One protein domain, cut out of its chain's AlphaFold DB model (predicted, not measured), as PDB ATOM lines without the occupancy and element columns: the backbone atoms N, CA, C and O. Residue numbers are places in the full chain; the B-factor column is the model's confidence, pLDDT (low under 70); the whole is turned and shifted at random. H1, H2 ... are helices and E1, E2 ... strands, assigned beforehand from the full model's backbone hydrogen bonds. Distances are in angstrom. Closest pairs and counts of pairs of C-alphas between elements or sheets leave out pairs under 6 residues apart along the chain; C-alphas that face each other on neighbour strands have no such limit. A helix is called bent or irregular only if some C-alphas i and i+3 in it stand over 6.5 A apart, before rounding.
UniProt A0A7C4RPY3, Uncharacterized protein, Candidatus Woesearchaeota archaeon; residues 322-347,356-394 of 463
ATOM      1  N   ILE A 322     -43.630  37.251  -5.755       80.31
ATOM      2  CA  ILE A 322     -43.676  37.089  -4.310       80.31
ATOM      3  C   ILE A 322     -44.844  37.890  -3.753       80.31
ATOM      4  O   ILE A 322     -45.154  38.983  -4.238       80.31
ATOM      5  N   GLU A 323     -45.496  37.345  -2.730       79.75
ATOM      6  CA  GLU A 323     -46.513  38.086  -2.003       79.75
ATOM      7  C   GLU A 323     -45.839  39.182  -1.177       79.75
ATOM      8  O   GLU A 323     -45.088  38.920  -0.237       79.75
ATOM      9  N   SER A 324     -46.121  40.430  -1.530       78.81
ATOM     10  CA  SER A 324     -45.699  41.602  -0.782       78.81
ATOM     11  C   SER A 324     -46.908  42.506  -0.582       78.81
ATOM     12  O   SER A 324     -47.554  42.929  -1.538       78.81
ATOM     13  N   GLN A 325     -47.251  42.771   0.682       79.06
ATOM     14  CA  GLN A 325     -48.401  43.606   1.067       79.06
ATOM     15  C   GLN A 325     -49.745  43.142   0.459       79.06
ATOM     16  O   GLN A 325     -50.565  43.962   0.044       79.06
ATOM     17  N   GLY A 326     -49.977  41.825   0.395       71.44
ATOM     18  CA  GLY A 326     -51.220  41.244  -0.131       71.44
ATOM     19  C   GLY A 326     -51.382  41.365  -1.650       71.44
ATOM     20  O   GLY A 326     -52.493  41.246  -2.167       71.44
ATOM     21  N   LYS A 327     -50.290  41.645  -2.373       76.69
ATOM     22  CA  LYS A 327     -50.225  41.637  -3.836       76.69
ATOM     23  C   LYS A 327     -49.057  40.781  -4.299       76.69
ATOM     24  O   LYS A 327     -48.010  40.755  -3.659       76.69
ATOM     25  N   CYS A 328     -49.228  40.140  -5.445       79.44
ATOM     26  CA  CYS A 328     -48.134  39.470  -6.126       79.44
ATOM     27  C   CYS A 328     -47.313  40.490  -6.903       79.44
ATOM     28  O   CYS A 328     -47.843  41.224  -7.738       79.44
ATOM     29  N   VAL A 329     -46.030  40.567  -6.565       83.44
ATOM     30  CA  VAL A 329     -45.061  41.480  -7.172       83.44
ATOM     31  C   VAL A 329     -43.974  40.634  -7.829       83.44
ATOM     32  O   VAL A 329     -43.512  39.688  -7.187       83.44
ATOM     33  N   PRO A 330     -43.533  40.936  -9.063       85.69
ATOM     34  CA  PRO A 330     -42.429  40.221  -9.689       85.69
ATOM     35  C   PRO A 330     -41.193  40.182  -8.788       85.69
ATOM     36  O   PRO A 330     -40.802  41.195  -8.205       85.69
ATOM     37  N   LEU A 331     -40.547  39.021  -8.695       84.69
ATOM     38  CA  LEU A 331     -39.390  38.793  -7.833       84.69
ATOM     39  C   LEU A 331     -38.251  39.766  -8.169       84.69
ATOM     40  O   LEU A 331     -37.569  40.241  -7.267       84.69
ATOM     41  N   CYS A 332     -38.096  40.119  -9.449       85.50
ATOM     42  CA  CYS A 332     -37.180  41.162  -9.904       85.50
ATOM     43  C   CYS A 332     -37.410  42.510  -9.207       85.50
ATOM     44  O   CYS A 332     -36.493  43.077  -8.621       85.50
ATOM     45  N   GLU A 333     -38.648  43.007  -9.246       85.50
ATOM     46  CA  GLU A 333     -39.020  44.313  -8.697       85.50
ATOM     47  C   GLU A 333     -39.004  44.291  -7.169       85.50
ATOM     48  O   GLU A 333     -38.592  45.256  -6.525       85.50
ATOM     49  N   TYR A 334     -39.407  43.170  -6.570       86.19
ATOM     50  CA  TYR A 334     -39.304  42.979  -5.132       86.19
ATOM     51  C   TYR A 334     -37.847  43.042  -4.666       86.19
ATOM     52  O   TYR A 334     -37.550  43.767  -3.718       86.19
ATOM     53  N   CYS A 335     -36.941  42.328  -5.337       84.12
ATOM     54  CA  CYS A 335     -35.536  42.243  -4.948       84.12
ATOM     55  C   CYS A 335     -34.726  43.499  -5.274       84.12
ATOM     56  O   CYS A 335     -33.839  43.839  -4.494       84.12
ATOM     57  N   ALA A 336     -35.070  44.236  -6.334       82.06
ATOM     58  CA  ALA A 336     -34.516  45.567  -6.589       82.06
ATOM     59  C   ALA A 336     -34.807  46.537  -5.427       82.06
ATOM     60  O   ALA A 336     -33.946  47.310  -5.012       82.06
ATOM     61  N   ASN A 337     -36.008  46.446  -4.844       81.19
ATOM     62  CA  ASN A 337     -36.425  47.291  -3.722       81.19
ATOM     63  C   ASN A 337     -36.053  46.723  -2.338       81.19
ATOM     64  O   ASN A 337     -36.013  47.465  -1.359       81.19
ATOM     65  N   ASN A 338     -35.791  45.416  -2.235       83.25
ATOM     66  CA  ASN A 338     -35.518  44.706  -0.980       83.25
ATOM     67  C   ASN A 338     -34.298  43.774  -1.131       83.25
ATOM     68  O   ASN A 338     -34.426  42.554  -0.995       83.25
ATOM     69  N   PRO A 339     -33.097  44.323  -1.387       74.69
ATOM     70  CA  PRO A 339     -31.932  43.550  -1.829       74.69
ATOM     71  C   PRO A 339     -31.383  42.569  -0.783       74.69
ATOM     72  O   PRO A 339     -30.665  41.631  -1.117       74.69
ATOM     73  N   THR A 340     -31.728  42.762   0.490       75.31
ATOM     74  CA  THR A 340     -31.342  41.889   1.608       75.31
ATOM     75  C   THR A 340     -32.407  40.844   1.953       75.31
ATOM     76  O   THR A 340     -32.244  40.089   2.913       75.31
ATOM     77  N   GLY A 341     -33.503  40.781   1.189       73.75
ATOM     78  CA  GLY A 341     -34.576  39.816   1.395       73.75
ATOM     79  C   GLY A 341     -34.098  38.376   1.197       73.75
ATOM     80  O   GLY A 341     -33.422  38.058   0.220       73.75
ATOM     81  N   ALA A 342     -34.506  37.472   2.094       70.31
ATOM     82  CA  ALA A 342     -34.129  36.052   2.054       70.31
ATOM     83  C   ALA A 342     -34.583  35.311   0.776       70.31
ATOM     84  O   ALA A 342     -34.104  34.219   0.484       70.31
ATOM     85  N   GLU A 343     -35.518  35.896   0.031       71.25
ATOM     86  CA  GLU A 343     -36.070  35.365  -1.218       71.25
ATOM     87  C   GLU A 343     -35.214  35.733  -2.440       71.25
ATOM     88  O   GLU A 343     -35.259  35.067  -3.471       71.25
ATOM     89  N   CYS A 344     -34.358  36.747  -2.311       72.38
ATOM     90  CA  CYS A 344     -33.516  37.226  -3.401       72.38
ATOM     91  C   CYS A 344     -32.293  36.328  -3.635       72.38
ATOM     92  O   CYS A 344     -31.728  36.325  -4.726       72.38
ATOM     93  N   THR A 345     -31.921  35.494  -2.660       63.34
ATOM     94  CA  THR A 345     -30.722  34.642  -2.694       63.34
ATOM     95  C   THR A 345     -30.957  33.205  -3.176       63.34
ATOM     96  O   THR A 345     -29.986  32.532  -3.511       63.34
ATOM     97  N   ARG A 346     -32.207  32.708  -3.252       55.25
ATOM     98  CA  ARG A 346     -32.495  31.279  -3.537       55.25
ATOM     99  C   ARG A 346     -32.481  30.869  -5.016       55.25
ATOM    100  O   ARG A 346     -32.325  29.686  -5.289       55.25
ATOM    101  N   ASN A 347     -32.608  31.809  -5.953       50.56
ATOM    102  CA  ASN A 347     -32.749  31.522  -7.394       50.56
ATOM    103  C   ASN A 347     -31.542  31.971  -8.244       50.56
ATOM    104  O   ASN A 347     -31.620  32.052  -9.471       50.56
ATOM    105  N   TRP A 356     -27.462  41.649  -5.296       71.25
ATOM    106  CA  TRP A 356     -28.718  42.410  -5.306       71.25
ATOM    107  C   TRP A 356     -28.574  43.820  -4.728       71.25
ATOM    108  O   TRP A 356     -29.369  44.688  -5.068       71.25
ATOM    109  N   SER A 357     -27.541  44.079  -3.914       66.25
ATOM    110  CA  SER A 357     -27.217  45.438  -3.451       66.25
ATOM    111  C   SER A 357     -26.969  46.422  -4.594       66.25
ATOM    112  O   SER A 357     -27.164  47.620  -4.407       66.25
ATOM    113  N   ASP A 358     -26.567  45.913  -5.758       64.69
ATOM    114  CA  ASP A 358     -26.163  46.705  -6.919       64.69
ATOM    115  C   ASP A 358     -27.258  46.711  -8.005       64.69
ATOM    116  O   ASP A 358     -27.027  47.183  -9.115       64.69
ATOM    117  N   ALA A 359     -28.441  46.165  -7.693       66.38
ATOM    118  CA  ALA A 359     -29.553  45.936  -8.615       66.38
ATOM    119  C   ALA A 359     -30.779  46.824  -8.319       66.38
ATOM    120  O   ALA A 359     -31.908  46.459  -8.646       66.38
ATOM    121  N   SER A 360     -30.579  47.981  -7.677       67.94
ATOM    122  CA  SER A 360     -31.659  48.907  -7.296       67.94
ATOM    123  C   SER A 360     -32.419  49.504  -8.487       67.94
ATOM    124  O   SER A 360     -33.520  50.020  -8.318       67.94
ATOM    125  N   ASP A 361     -31.852  49.410  -9.686       72.94
ATOM    126  CA  ASP A 361     -32.424  49.839 -10.958       72.94
ATOM    127  C   ASP A 361     -33.021  48.668 -11.765       72.94
ATOM    128  O   ASP A 361     -33.361  48.823 -12.933       72.94
ATOM    129  N   PHE A 362     -33.147  47.461 -11.205       82.94
ATOM    130  CA  PHE A 362     -33.667  46.329 -11.972       82.94
ATOM    131  C   PHE A 362     -35.192  46.367 -12.101       82.94
ATOM    132  O   PHE A 362     -35.923  46.656 -11.156       82.94
ATOM    133  N   SER A 363     -35.690  46.013 -13.286       83.00
ATOM    134  CA  SER A 363     -37.128  45.902 -13.558       83.00
ATOM    135  C   SER A 363     -37.439  44.814 -14.586       83.00
ATOM    136  O   SER A 363     -36.566  44.367 -15.337       83.00
ATOM    137  N   CYS A 364     -38.712  44.421 -14.670       80.19
ATOM    138  CA  CYS A 364     -39.221  43.480 -15.670       80.19
ATOM    139  C   CYS A 364     -39.527  44.128 -17.030       80.19
ATOM    140  O   CYS A 364     -40.490  43.760 -17.701       80.19
ATOM    141  N   ALA A 365     -38.711  45.094 -17.453       78.50
ATOM    142  CA  ALA A 365     -38.899  45.834 -18.701       78.50
ATOM    143  C   ALA A 365     -38.001  45.348 -19.858       78.50
ATOM    144  O   ALA A 365     -38.120  45.850 -20.978       78.50
ATOM    145  N   CYS A 366     -37.086  44.396 -19.629       74.56
ATOM    146  CA  CYS A 366     -36.178  43.932 -20.680       74.56
ATOM    147  C   CYS A 366     -36.837  42.987 -21.686       74.56
ATOM    148  O   CYS A 366     -37.541  42.053 -21.304       74.56
ATOM    149  N   SER A 367     -36.471  43.147 -22.962       76.75
ATOM    150  CA  SER A 367     -36.613  42.088 -23.965       76.75
ATOM    151  C   SER A 367     -35.513  41.029 -23.811       76.75
ATOM    152  O   SER A 367     -34.497  41.246 -23.139       76.75
ATOM    153  N   LYS A 368     -35.690  39.887 -24.484       76.06
ATOM    154  CA  LYS A 368     -34.714  38.789 -24.506       76.06
ATOM    155  C   LYS A 368     -33.350  39.240 -25.025       76.06
ATOM    156  O   LYS A 368     -32.322  38.887 -24.457       76.06
ATOM    157  N   GLU A 369     -33.338  40.038 -26.087       72.31
ATOM    158  CA  GLU A 369     -32.127  40.537 -26.739       72.31
ATOM    159  C   GLU A 369     -31.358  41.479 -25.807       72.31
ATOM    160  O   GLU A 369     -30.150  41.310 -25.626       72.31
ATOM    161  N   LYS A 370     -32.063  42.413 -25.147       72.62
ATOM    162  CA  LYS A 370     -31.459  43.328 -24.164       72.62
ATOM    163  C   LYS A 370     -30.880  42.550 -22.978       72.62
ATOM    164  O   LYS A 370     -29.755  42.810 -22.559       72.62
ATOM    165  N   CYS A 371     -31.611  41.552 -22.483       75.75
ATOM    166  CA  CYS A 371     -31.137  40.702 -21.398       75.75
ATOM    167  C   CYS A 371     -29.866  39.921 -21.764       75.75
ATOM    168  O   CYS A 371     -28.909  39.898 -20.994       75.75
ATOM    169  N   LEU A 372     -29.819  39.315 -22.956       73.44
ATOM    170  CA  LEU A 372     -28.646  38.574 -23.430       73.44
ATOM    171  C   LEU A 372     -27.403  39.466 -23.564       73.44
ATOM    172  O   LEU A 372     -26.299  39.008 -23.266       73.44
ATOM    173  N   ALA A 373     -27.578  40.727 -23.971       68.00
ATOM    174  CA  ALA A 373     -26.493  41.703 -24.027       68.00
ATOM    175  C   ALA A 373     -25.952  42.046 -22.625       68.00
ATOM    176  O   ALA A 373     -24.741  42.047 -22.420       68.00
ATOM    177  N   LEU A 374     -26.844  42.260 -21.653       70.44
ATOM    178  CA  LEU A 374     -26.504  42.627 -20.271       70.44
ATOM    179  C   LEU A 374     -25.992  41.453 -19.416       70.44
ATOM    180  O   LEU A 374     -25.295  41.665 -18.424       70.44
ATOM    181  N   ASN A 375     -26.302  40.211 -19.796       71.50
ATOM    182  CA  ASN A 375     -25.924  39.012 -19.043       71.50
ATOM    183  C   ASN A 375     -24.399  38.866 -18.866       71.50
ATOM    184  O   ASN A 375     -23.937  38.375 -17.838       71.50
ATOM    185  N   LYS A 376     -23.595  39.326 -19.838       67.38
ATOM    186  CA  LYS A 376     -22.120  39.257 -19.772       67.38
ATOM    187  C   LYS A 376     -21.533  40.066 -18.613       67.38
ATOM    188  O   LYS A 376     -20.521  39.662 -18.045       67.38
ATOM    189  N   ASP A 377     -22.199  41.157 -18.255       65.44
ATOM    190  CA  ASP A 377     -21.782  42.083 -17.202       65.44
ATOM    191  C   ASP A 377     -22.479  41.781 -15.864       65.44
ATOM    192  O   ASP A 377     -22.376  42.559 -14.920       65.44
ATOM    193  N   GLY A 378     -23.218  40.664 -15.773       70.00
ATOM    194  CA  GLY A 378     -24.038  40.335 -14.606       70.00
ATOM    195  C   GLY A 378     -25.264  41.240 -14.444       70.00
ATOM    196  O   GLY A 378     -25.883  41.232 -13.388       70.00
ATOM    197  N   LYS A 379     -25.637  42.010 -15.477       75.19
ATOM    198  CA  LYS A 379     -26.741  42.986 -15.441       75.19
ATOM    199  C   LYS A 379     -28.082  42.454 -15.971       75.19
ATOM    200  O   LYS A 379     -29.000  43.233 -16.233       75.19
ATOM    201  N   CYS A 380     -28.205  41.139 -16.158       79.62
ATOM    202  CA  CYS A 380     -29.487  40.487 -16.421       79.62
ATOM    203  C   CYS A 380     -29.612  39.153 -15.683       79.62
ATOM    204  O   CYS A 380     -28.636  38.417 -15.556       79.62
ATOM    205  N   ILE A 381     -30.836  38.829 -15.261       76.81
ATOM    206  CA  ILE A 381     -31.186  37.602 -14.555       76.81
ATOM    207  C   ILE A 381     -32.395  36.955 -15.236       76.81
ATOM    208  O   ILE A 381     -33.442  37.576 -15.454       76.81
ATOM    209  N   PHE A 382     -32.252  35.673 -15.568       74.50
ATOM    210  CA  PHE A 382     -33.316  34.875 -16.166       74.50
ATOM    211  C   PHE A 382     -34.234  34.297 -15.090       74.50
ATOM    212  O   PHE A 382     -33.772  33.853 -14.045       74.50
ATOM    213  N   GLY A 383     -35.537  34.259 -15.375       71.19
ATOM    214  CA  GLY A 383     -36.509  33.602 -14.505       71.19
ATOM    215  C   GLY A 383     -36.876  34.387 -13.243       71.19
ATOM    216  O   GLY A 383     -37.139  33.772 -12.220       71.19
ATOM    217  N   TYR A 384     -36.891  35.721 -13.317       77.12
ATOM    218  CA  TYR A 384     -37.322  36.628 -12.235       77.12
ATOM    219  C   TYR A 384     -38.494  37.544 -12.640       77.12
ATOM    220  O   TYR A 384     -38.921  38.389 -11.854       77.12
ATOM    221  N   CYS A 385     -39.000  37.388 -13.867       78.69
ATOM    222  CA  CYS A 385     -40.060  38.203 -14.454       78.69
ATOM    223  C   CYS A 385     -41.090  37.328 -15.181       78.69
ATOM    224  O   CYS A 385     -40.718  36.271 -15.701       78.69
ATOM    225  N   PRO A 386     -42.368  37.744 -15.225       74.56
ATOM    226  CA  PRO A 386     -43.424  36.990 -15.889       74.56
ATOM    227  C   PRO A 386     -43.400  37.135 -17.420       74.56
ATOM    228  O   PRO A 386     -43.011  38.159 -17.979       74.56
ATOM    229  N   GLY A 387     -43.916  36.121 -18.120       77.19
ATOM    230  CA  GLY A 387     -44.128  36.169 -19.569       77.19
ATOM    231  C   GLY A 387     -42.830  36.250 -20.381       77.19
ATOM    232  O   GLY A 387     -41.921  35.447 -20.190       77.19
ATOM    233  N   ASN A 388     -42.772  37.199 -21.323       72.06
ATOM    234  CA  ASN A 388     -41.633  37.399 -22.231       72.06
ATOM    235  C   ASN A 388     -40.683  38.521 -21.777       72.06
ATOM    236  O   ASN A 388     -39.853  38.968 -22.574       72.06
ATOM    237  N   SER A 389     -40.824  39.015 -20.544       75.56
ATOM    238  CA  SER A 389     -39.922  40.020 -19.993       75.56
ATOM    239  C   SER A 389     -38.824  39.397 -19.139       75.56
ATOM    240  O   SER A 389     -38.935  38.280 -18.634       75.56
ATOM    241  N   TYR A 390     -37.720  40.124 -19.012       83.06
ATOM    242  CA  TYR A 390     -36.525  39.671 -18.309       83.06
ATOM    243  C   TYR A 390     -36.114  40.699 -17.257       83.06
ATOM    244  O   TYR A 390     -36.374  41.891 -17.422       83.06
ATOM    245  N   CYS A 391     -35.480  40.231 -16.180       84.62
ATOM    246  CA  CYS A 391     -35.059  41.077 -15.069       84.62
ATOM    247  C   CYS A 391     -33.692  41.682 -15.371       84.62
ATOM    248  O   CYS A 391     -32.707  40.951 -15.464       84.62
ATOM    249  N   CYS A 392     -33.615  42.994 -15.550       82.19
ATOM    250  CA  CYS A 392     -32.370  43.665 -15.908       82.19
ATOM    251  C   CYS A 392     -32.351  45.111 -15.411       82.19
ATOM    252  O   CYS A 392     -33.413  45.687 -15.167       82.19
ATOM    253  N   SER A 393     -31.160  45.706 -15.366       78.94
ATOM    254  CA  SER A 393     -30.970  47.145 -15.138       78.94
ATOM    255  C   SER A 393     -31.797  47.984 -16.135       78.94
ATOM    256  O   SER A 393     -31.700  47.830 -17.366       78.94
ATOM    257  N   SER A 394     -32.657  48.856 -15.600       62.81
ATOM    258  CA  SER A 394     -33.480  49.799 -16.360       62.81
ATOM    259  C   SER A 394     -32.639  50.901 -16.995       62.81
ATOM    260  O   SER A 394     -33.000  51.378 -18.073       62.81
TER     261      SER A 394
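What this domain is: This is residues 322 to 347 and 356 to 394 of the 463 residues of an uncharacterized protein of Candidatus Woesearchaeota archaeon (UniProt A0A7C4RPY3). The parts follow one another in a short row: the hairpin E1-E2 at one end, the small helix H1 next, then the two-stranded sheet E3-E4, with helix H2 at the other end. The 65 printed residues run E1, E2, H1, E3, H2, E4, of mixed class, and both sheets are antiparallel. The whole is compact, with a radius of gyration of the C-alphas of 11.1 A and spans of 33 by 24 by 19 A.

How they stand to each other: In the hairpin of E1, residues 322 to 324, and E2, residues 327 to 330, N 322 and O 329 are within hydrogen-bond range at 2.8 A. The closest C-alphas of H1, residues 331 to 337, and E3, residues 362 to 366, are those of Glu 333 and Ser 363, 5.5 A. E3 is antiparallel to E4, residues 390 to 393, with N 363 and O 392 at 3.0 A. The closest C-alphas of H2, residues 368 to 377, and E4 are those of Cys 371 and Tyr 390, 6.3 A. H1 and H2 are apart. Every O i to N i+4 pair is within hydrogen-bond range in H1, and 4 of 6 in H2, only just irregular, with C-alphas 373 and 376 6.6 A apart.

Where its parts are: E1 begins at C-alpha 322 (-43.676, 37.089, -4.310); H2 is 15.2 A long; E4 ends at C-alpha 393 (-30.970, 47.145, -15.138).

The domain as a whole: Residues 348 to 355 are not printed, a gap of 11.8 A between C-alphas 347 and 356. The link H2 to E4 is long. Eleven residues are under pLDDT 70, among them 345 to 347.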